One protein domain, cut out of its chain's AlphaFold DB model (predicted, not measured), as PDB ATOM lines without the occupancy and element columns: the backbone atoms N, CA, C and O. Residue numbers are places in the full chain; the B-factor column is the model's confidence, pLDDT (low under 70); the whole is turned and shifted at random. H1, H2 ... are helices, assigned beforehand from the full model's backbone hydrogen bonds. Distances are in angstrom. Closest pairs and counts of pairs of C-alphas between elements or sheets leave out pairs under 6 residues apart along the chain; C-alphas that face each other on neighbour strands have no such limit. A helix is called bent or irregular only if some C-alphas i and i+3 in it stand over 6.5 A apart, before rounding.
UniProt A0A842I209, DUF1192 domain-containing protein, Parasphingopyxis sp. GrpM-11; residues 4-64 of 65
ATOM      1  N   ASP A   4     -44.453 -61.705  -9.253       60.72
ATOM      2  CA  ASP A   4     -43.303 -60.805  -9.307       60.72
ATOM      3  C   ASP A   4     -42.111 -61.387 -10.101       60.72
ATOM      4  O   ASP A   4     -41.338 -60.633 -10.694       60.72
ATOM      5  N   GLU A   5     -41.986 -62.719 -10.210       62.78
ATOM      6  CA  GLU A   5     -41.015 -63.385 -11.102       62.78
ATOM      7  C   GLU A   5     -41.486 -63.400 -12.568       62.78
ATOM      8  O   GLU A   5     -40.665 -63.424 -13.482       62.78
ATOM      9  N   LEU A   6     -42.801 -63.372 -12.817       58.03
ATOM     10  CA  LEU A   6     -43.391 -63.304 -14.165       58.03
ATOM     11  C   LEU A   6     -43.295 -61.899 -14.775       58.03
ATOM     12  O   LEU A   6     -43.179 -61.769 -15.993       58.03
ATOM     13  N   PHE A   7     -43.267 -60.859 -13.938       57.41
ATOM     14  CA  PHE A   7     -42.905 -59.492 -14.324       57.41
ATOM     15  C   PHE A   7     -41.392 -59.246 -14.245       57.41
ATOM     16  O   PHE A   7     -40.969 -58.110 -14.019       57.41
ATOM     17  N   ALA A   8     -40.572 -60.290 -14.431       57.50
ATOM     18  CA  ALA A   8     -39.126 -60.177 -14.563       57.50
ATOM     19  C   ALA A   8     -38.773 -59.072 -15.570       57.50
ATOM     20  O   ALA A   8     -38.858 -59.270 -16.777       57.50
ATOM     21  N   LYS A   9     -38.417 -57.909 -15.008       58.94
ATOM     22  CA  LYS A   9     -37.837 -56.703 -15.609       58.94
ATOM     23  C   LYS A   9     -38.317 -56.431 -17.030       58.94
ATOM     24  O   LYS A   9     -37.792 -57.001 -17.983       58.94
ATOM     25  N   THR A  10     -39.233 -55.473 -17.171       63.19
ATOM     26  CA  THR A  10     -39.470 -54.794 -18.451       63.19
ATOM     27  C   THR A  10     -38.105 -54.549 -19.107       63.19
ATOM     28  O   THR A  10     -37.249 -53.945 -18.447       63.19
ATOM     29  N   PRO A  11     -37.833 -55.099 -20.308       66.25
ATOM     30  CA  PRO A  11     -36.524 -54.961 -20.929       66.25
ATOM     31  C   PRO A  11     -36.165 -53.479 -20.962       66.25
ATOM     32  O   PRO A  11     -37.016 -52.655 -21.299       66.25
ATOM     33  N   GLU A  12     -34.946 -53.135 -20.524       70.69
ATOM     34  CA  GLU A  12     -34.558 -51.728 -20.422       70.69
ATOM     35  C   GLU A  12     -34.780 -51.046 -21.771       70.69
ATOM     36  O   GLU A  12     -34.361 -51.580 -22.800       70.69
ATOM     37  N   GLU A  13     -35.428 -49.881 -21.748       85.88
ATOM     38  CA  GLU A  13     -35.712 -49.104 -22.952       85.88
ATOM     39  C   GLU A  13     -34.439 -48.954 -23.808       85.88
ATOM     40  O   GLU A  13     -33.390 -48.583 -23.267       85.88
ATOM     41  N   PRO A  14     -34.486 -49.210 -25.129       89.19
ATOM     42  CA  PRO A  14     -33.292 -49.246 -25.977       89.19
ATOM     43  C   PRO A  14     -32.411 -47.989 -25.903       89.19
ATOM     44  O   PRO A  14     -31.187 -48.090 -25.946       89.19
ATOM     45  N   LEU A  15     -33.009 -46.802 -25.727       90.94
ATOM     46  CA  LEU A  15     -32.260 -45.552 -25.532       90.94
ATOM     47  C   LEU A  15     -31.469 -45.538 -24.218       90.94
ATOM     48  O   LEU A  15     -30.339 -45.060 -24.179       90.94
ATOM     49  N   THR A  16     -32.035 -46.096 -23.148       91.50
ATOM     50  CA  THR A  16     -31.352 -46.221 -21.855       91.50
ATOM     51  C   THR A  16     -30.136 -47.130 -21.977       91.50
ATOM     52  O   THR A  16     -29.073 -46.800 -21.453       91.50
ATOM     53  N   GLN A  17     -30.266 -48.247 -22.698       92.81
ATOM     54  CA  GLN A  17     -29.148 -49.158 -22.951       92.81
ATOM     55  C   GLN A  17     -28.051 -48.486 -23.787       92.81
ATOM     56  O   GLN A  17     -26.870 -48.616 -23.473       92.81
ATOM     57  N   LEU A  18     -28.433 -47.714 -24.810       93.94
ATOM     58  CA  LEU A  18     -27.505 -46.979 -25.671       93.94
ATOM     59  C   LEU A  18     -26.639 -45.984 -24.885       93.94
ATOM     60  O   LEU A  18     -25.431 -45.914 -25.112       93.94
ATOM     61  N   CYS A  19     -27.239 -45.249 -23.944       93.81
ATOM     62  CA  CYS A  19     -26.544 -44.269 -23.103       93.81
ATOM     63  C   CYS A  19     -25.577 -44.893 -22.083       93.81
ATOM     64  O   CYS A  19     -24.759 -44.176 -21.517       93.81
ATOM     65  N   LYS A  20     -25.675 -46.203 -21.828       95.94
ATOM     66  CA  LYS A  20     -24.773 -46.939 -20.925       95.94
ATOM     67  C   LYS A  20     -23.582 -47.575 -21.643       95.94
ATOM     68  O   LYS A  20     -22.731 -48.156 -20.976       95.94
ATOM     69  N   GLN A  21     -23.544 -47.538 -22.975       95.94
ATOM     70  CA  GLN A  21     -22.445 -48.133 -23.732       95.94
ATOM     71  C   GLN A  21     -21.139 -47.390 -23.460       95.94
ATOM     72  O   GLN A  21     -21.106 -46.162 -23.499       95.94
ATOM     73  N   ASP A  22     -20.078 -48.160 -23.235       97.31
ATOM     74  CA  ASP A  22     -18.726 -47.630 -23.145       97.31
ATOM     75  C   ASP A  22     -18.275 -47.102 -24.514       97.31
ATOM     76  O   ASP A  22     -18.469 -47.759 -25.541       97.31
ATOM     77  N   LEU A  23     -17.716 -45.893 -24.513       97.81
ATOM     78  CA  LEU A  23     -17.230 -45.206 -25.707       97.81
ATOM     79  C   LEU A  23     -15.706 -45.275 -25.831       97.81
ATOM     80  O   LEU A  23     -15.201 -45.012 -26.919       97.81
ATOM     81  N   ASP A  24     -14.991 -45.672 -24.772       97.69
ATOM     82  CA  ASP A  24     -13.531 -45.792 -24.760       97.69
ATOM     83  C   ASP A  24     -12.951 -46.676 -25.884       97.69
ATOM     84  O   ASP A  24     -11.880 -46.337 -26.393       97.69
ATOM     85  N   PRO A  25     -13.593 -47.785 -26.321       98.12
ATOM     86  CA  PRO A  25     -13.029 -48.605 -27.390       98.12
ATOM     87  C   PRO A  25     -13.279 -48.056 -28.802       98.12
ATOM     88  O   PRO A  25     -12.777 -48.655 -29.751       98.12
ATOM     89  N   LEU A  26     -14.060 -46.979 -28.964       98.00
ATOM     90  CA  LEU A  26     -14.416 -46.453 -30.282       98.00
ATOM     91  C   LEU A  26     -13.316 -45.553 -30.857       98.00
ATOM     92  O   LEU A  26     -12.750 -44.710 -30.159       98.00
ATOM     93  N   SER A  27     -13.049 -45.690 -32.157       98.62
ATOM     94  CA  SER A  27     -12.203 -44.753 -32.903       98.62
ATOM     95  C   SER A  27     -12.899 -43.398 -33.099       98.62
ATOM     96  O   SER A  27     -14.103 -43.251 -32.881       98.62
ATOM     97  N   VAL A  28     -12.150 -42.386 -33.553       98.69
ATOM     98  CA  VAL A  28     -12.723 -41.066 -33.878       98.69
ATOM     99  C   VAL A  28     -13.780 -41.194 -34.976       98.69
ATOM    100  O   VAL A  28     -14.873 -40.657 -34.832       98.69
ATOM    101  N   GLU A  29     -13.493 -41.959 -36.025       98.75
ATOM    102  CA  GLU A  29     -14.414 -42.190 -37.141       98.75
ATOM    103  C   GLU A  29     -15.686 -42.923 -36.687       98.75
ATOM    104  O   GLU A  29     -16.787 -42.619 -37.148       98.75
ATOM    105  N   GLU A  30     -15.564 -43.869 -35.750       98.56
ATOM    106  CA  GLU A  30     -16.715 -44.569 -35.170       98.56
ATOM    107  C   GLU A  30     -17.572 -43.641 -34.299       98.56
ATOM    108  O   GLU A  30     -18.805 -43.720 -34.329       98.56
ATOM    109  N   LEU A  31     -16.944 -42.731 -33.550       98.62
ATOM    110  CA  LEU A  31     -17.643 -41.701 -32.781       98.62
ATOM    111  C   LEU A  31     -18.371 -40.713 -33.701       98.62
ATOM    112  O   LEU A  31     -19.533 -40.399 -33.447       98.62
ATOM    113  N   GLU A  32     -17.733 -40.266 -34.782       98.75
ATOM    114  CA  GLU A  32     -18.345 -39.391 -35.789       98.75
ATOM    115  C   GLU A  32     -19.558 -40.059 -36.449       98.75
ATOM    116  O   GLU A  32     -20.645 -39.477 -36.476       98.75
ATOM    117  N   ALA A  33     -19.419 -41.315 -36.885       98.62
ATOM    118  CA  ALA A  33     -20.520 -42.081 -37.466       98.62
ATOM    119  C   ALA A  33     -21.679 -42.278 -36.470       98.62
ATOM    120  O   ALA A  33     -22.857 -42.195 -36.832       98.62
ATOM    121  N   ARG A  34     -21.362 -42.513 -35.189       98.25
ATOM    122  CA  ARG A  34     -22.370 -42.611 -34.126       98.25
ATOM    123  C   ARG A  34     -23.103 -41.285 -33.921       98.25
ATOM    124  O   ARG A  34     -24.322 -41.305 -33.745       98.25
ATOM    125  N   ILE A  35     -22.397 -40.155 -33.940       98.44
ATOM    126  CA  ILE A  35     -23.003 -38.820 -33.826       98.44
ATOM    127  C   ILE A  35     -23.959 -38.573 -34.994       98.44
ATOM    128  O   ILE A  35     -25.120 -38.245 -34.752       98.44
ATOM    129  N   GLU A  36     -23.520 -38.812 -36.231       98.69
ATOM    130  CA  GLU A  36     -24.350 -38.614 -37.426       98.69
ATOM    131  C   GLU A  36     -25.661 -39.415 -37.343       98.69
ATOM    132  O   GLU A  36     -26.755 -38.887 -37.574       98.69
ATOM    133  N   ALA A  37     -25.576 -40.683 -36.927       98.12
ATOM    134  CA  ALA A  37     -26.748 -41.534 -36.752       98.12
ATOM    135  C   ALA A  37     -27.714 -41.002 -35.673       98.12
ATOM    136  O   ALA A  37     -28.933 -40.989 -35.876       98.12
ATOM    137  N   LEU A  38     -27.186 -40.543 -34.533       97.81
ATOM    138  CA  LEU A  38     -27.985 -39.981 -33.439       97.81
ATOM    139  C   LEU A  38     -28.664 -38.665 -33.832       97.81
ATOM    140  O   LEU A  38     -29.830 -38.447 -33.500       97.81
ATOM    141  N   GLU A  39     -27.974 -37.797 -34.566       98.44
ATOM    142  CA  GLU A  39     -28.550 -36.552 -35.079       98.44
ATOM    143  C   GLU A  39     -29.675 -36.822 -36.086       98.44
ATOM    144  O   GLU A  39     -30.742 -36.201 -36.011       98.44
ATOM    145  N   GLY A  40     -29.496 -37.811 -36.968       98.31
ATOM    146  CA  GLY A  40     -30.551 -38.284 -37.867       98.31
ATOM    147  C   GLY A  40     -31.783 -38.798 -37.113       98.31
ATOM    148  O   GLY A  40     -32.924 -38.466 -37.460       98.31
ATOM    149  N   GLU A  41     -31.574 -39.550 -36.031       97.81
ATOM    150  CA  GLU A  41     -32.654 -40.019 -35.162       97.81
ATOM    151  C   GLU A  41     -33.377 -38.855 -34.467       97.81
ATOM    152  O   GLU A  41     -34.610 -38.820 -34.448       97.81
ATOM    153  N   ILE A  42     -32.647 -37.844 -33.980       97.62
ATOM    154  CA  ILE A  42     -33.241 -36.628 -33.404       97.62
ATOM    155  C   ILE A  42     -34.159 -35.941 -34.422       97.62
ATOM    156  O   ILE A  42     -35.284 -35.556 -34.081       97.62
ATOM    157  N   VAL A  43     -33.723 -35.805 -35.677       98.50
ATOM    158  CA  VAL A  43     -34.552 -35.232 -36.751       98.50
ATOM    159  C   VAL A  43     -35.815 -36.069 -36.972       98.50
ATOM    160  O   VAL A  43     -36.917 -35.514 -37.066       98.50
ATOM    161  N   ARG A  44     -35.694 -37.402 -37.004       97.94
ATOM    162  CA  ARG A  44     -36.836 -38.316 -37.166       97.94
ATOM    163  C   ARG A  44     -37.853 -38.168 -36.032       97.94
ATOM    164  O   ARG A  44     -39.054 -38.064 -36.301       97.94
ATOM    165  N   VAL A  45     -37.389 -38.120 -34.783       97.19
ATOM    166  CA  VAL A  45     -38.245 -37.957 -33.596       97.19
ATOM    167  C   VAL A  45     -38.940 -36.600 -33.606       97.19
ATOM    168  O   VAL A  45     -40.151 -36.545 -33.393       97.19
ATOM    169  N   ARG A  46     -38.225 -35.515 -33.930       97.69
ATOM    170  CA  ARG A  46     -38.818 -34.173 -34.064       97.69
ATOM    171  C   ARG A  46     -39.945 -34.154 -35.096       97.69
ATOM    172  O   ARG A  46     -41.052 -33.734 -34.778       97.69
ATOM    173  N   LYS A  47     -39.722 -34.731 -36.281       97.50
ATOM    174  CA  LYS A  47     -40.761 -34.834 -37.319       97.50
ATOM    175  C   LYS A  47     -41.997 -35.601 -36.835       97.50
ATOM    176  O   LYS A  47     -43.129 -35.232 -37.152       97.50
ATOM    177  N   LYS A  48     -41.804 -36.682 -36.070       96.44
ATOM    178  CA  LYS A  48     -42.918 -37.448 -35.493       96.44
ATOM    179  C   LYS A  48     -43.666 -36.646 -34.427       96.44
ATOM    180  O   LYS A  48     -44.897 -36.701 -34.405       96.44
ATOM    181  N   LEU A  49     -42.943 -35.908 -33.583       94.31
ATOM    182  CA  LEU A  49     -43.515 -35.026 -32.568       94.31
ATOM    183  C   LEU A  49     -44.391 -33.948 -33.209       94.31
ATOM    184  O   LEU A  49     -45.535 -33.781 -32.795       94.31
ATOM    185  N   ASP A  50     -43.903 -33.283 -34.255       94.88
ATOM    186  CA  ASP A  50     -44.659 -32.246 -34.965       94.88
ATOM    187  C   ASP A  50     -45.974 -32.794 -35.537       94.88
ATOM    188  O   ASP A  50     -47.041 -32.184 -35.391       94.88
ATOM    189  N   GLY A  51     -45.927 -33.996 -36.121       92.06
ATOM    190  CA  GLY A  51     -47.120 -34.705 -36.580       92.06
ATOM    191  C   GLY A  51     -48.090 -35.014 -35.435       92.06
ATOM    192  O   GLY A  51     -49.281 -34.721 -35.534       92.06
ATOM    193  N   ALA A  52     -47.592 -35.548 -34.317       93.00
ATOM    194  CA  ALA A  52     -48.413 -35.862 -33.147       93.00
ATOM    195  C   ALA A  52     -49.072 -34.612 -32.534       93.00
ATOM    196  O   ALA A  52     -50.257 -34.642 -32.201       93.00
ATOM    197  N   VAL A  53     -48.342 -33.497 -32.436       91.50
ATOM    198  CA  VAL A  53     -48.875 -32.209 -31.963       91.50
ATOM    199  C   VAL A  53     -49.958 -31.689 -32.906       91.50
ATOM    200  O   VAL A  53     -50.994 -31.217 -32.437       91.50
ATOM    201  N   THR A  54     -49.756 -31.803 -34.219       87.25
ATOM    202  CA  THR A  54     -50.747 -31.396 -35.227       87.25
ATOM    203  C   THR A  54     -52.029 -32.217 -35.105       87.25
ATOM    204  O   THR A  54     -53.119 -31.648 -35.058       87.25
ATOM    205  N   HIS A  55     -51.912 -33.542 -34.965       83.12
ATOM    206  CA  HIS A  55     -53.066 -34.411 -34.733       83.12
ATOM    207  C   HIS A  55     -53.799 -34.061 -33.437       83.12
ATOM    208  O   HIS A  55     -55.027 -34.002 -33.436       83.12
ATOM    209  N   ARG A  56     -53.064 -33.783 -32.350       83.94
ATOM    210  CA  ARG A  56     -53.672 -33.377 -31.078       83.94
ATOM    211  C   ARG A  56     -54.454 -32.076 -31.217       83.94
ATOM    212  O   ARG A  56     -55.588 -32.022 -30.771       83.94
ATOM    213  N   LYS A  57     -53.890 -31.060 -31.879       80.56
ATOM    214  CA  LYS A  57     -54.580 -29.782 -32.120       80.56
ATOM    215  C   LYS A  57     -55.861 -29.963 -32.938       80.56
ATOM    216  O   LYS A  57     -56.892 -29.429 -32.555       80.56
ATOM    217  N   ALA A  58     -55.810 -30.753 -34.011       78.62
ATOM    218  CA  ALA A  58     -56.988 -31.041 -34.829       78.62
ATOM    219  C   ALA A  58     -58.081 -31.781 -34.036       78.62
ATOM    220  O   ALA A  58     -59.264 -31.479 -34.179       78.62
ATOM    221  N   ALA A  59     -57.695 -32.723 -33.168       81.00
ATOM    222  CA  ALA A  59     -58.629 -33.387 -32.263       81.00
ATOM    223  C   ALA A  59     -59.209 -32.399 -31.234       81.00
ATOM    224  O   ALA A  59     -60.423 -32.337 -31.068       81.00
ATOM    225  N   ASP A  60     -58.368 -31.583 -30.597       81.75
ATOM    226  CA  ASP A  60     -58.800 -30.573 -29.626       81.75
ATOM    227  C   ASP A  60     -59.803 -29.579 -30.247       81.75
ATOM    228  O   ASP A  60     -60.753 -29.181 -29.580       81.75
ATOM    229  N   GLU A  61     -59.636 -29.190 -31.515       82.81
ATOM    230  CA  GLU A  61     -60.584 -28.335 -32.248       82.81
ATOM    231  C   GLU A  61     -61.899 -29.053 -32.589       82.81
ATOM    232  O   GLU A  61     -62.969 -28.446 -32.521       82.81
ATOM    233  N   LEU A  62     -61.836 -30.345 -32.923       79.88
ATOM    234  CA  LEU A  62     -63.005 -31.157 -33.265       79.88
ATOM    235  C   LEU A  62     -63.884 -31.468 -32.043       79.88
ATOM    236  O   LEU A  62     -65.106 -31.512 -32.169       79.88
ATOM    237  N   PHE A  63     -63.271 -31.669 -30.872       79.62
ATOM    238  CA  PHE A  63     -63.954 -32.074 -29.637       79.62
ATOM    239  C   PHE A  63     -64.260 -30.914 -28.668       79.62
ATOM    240  O   PHE A  63     -64.894 -31.145 -27.642       79.62
ATOM    241  N   LYS A  64     -63.859 -29.667 -28.967       63.50
ATOM    242  CA  LYS A  64     -64.233 -28.456 -28.194       63.50
ATOM    243  C   LYS A  64     -65.496 -27.746 -28.713       63.50
ATOM    244  O   LYS A  64     -65.590 -26.519 -28.660       63.50
TER     245      LYS A  64
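Overview. This is residues 4 to 64 of the 65 residues of the protein "DUF1192 domain-containing protein" of Parasphingopyxis sp. GrpM-11 (UniProt A0A842I209). One long helix, H2, not bent, makes the longest axis, and the chain before it folds back over its first part without meeting it: residues 4 to 13, with no named helix, run into the short helix H1, and a short link leads from H1 to H2. Residues 4 to 22, H1 among them, stick out from H2 as an arm. The printed part has 61 residues, with two named helices, H1 then H2, and no named strand; the class is all helix. It is extended, with a radius of gyration of the C-alphas of 18.5 A, and flat, spanning 55 by 41 by 9 A.

Along the chain. H1, residues 14 to 19, begins at C-alpha 14 (-33.292, -49.246, -25.977) and is 8.9 A long. H2, residues 28 to 63, is 52.2 A long and ends at C-alpha 63 (-63.954, -32.074, -29.637).

Arrangement. H1 and H2 are apart, joined by a short link of 8 residues. Residues 35 to 64, of which 35 to 63 belong to H2, also stand free. In H1 and H2 every O i to N i+4 pair is within hydrogen-bond range.

Size, cuts and confidence. The C-alphas farthest apart, of Pro 25 and Lys 64, are 55.0 A apart. The printed part has no cut. Residues 4 to 11 and residue 64 have pLDDT under 70.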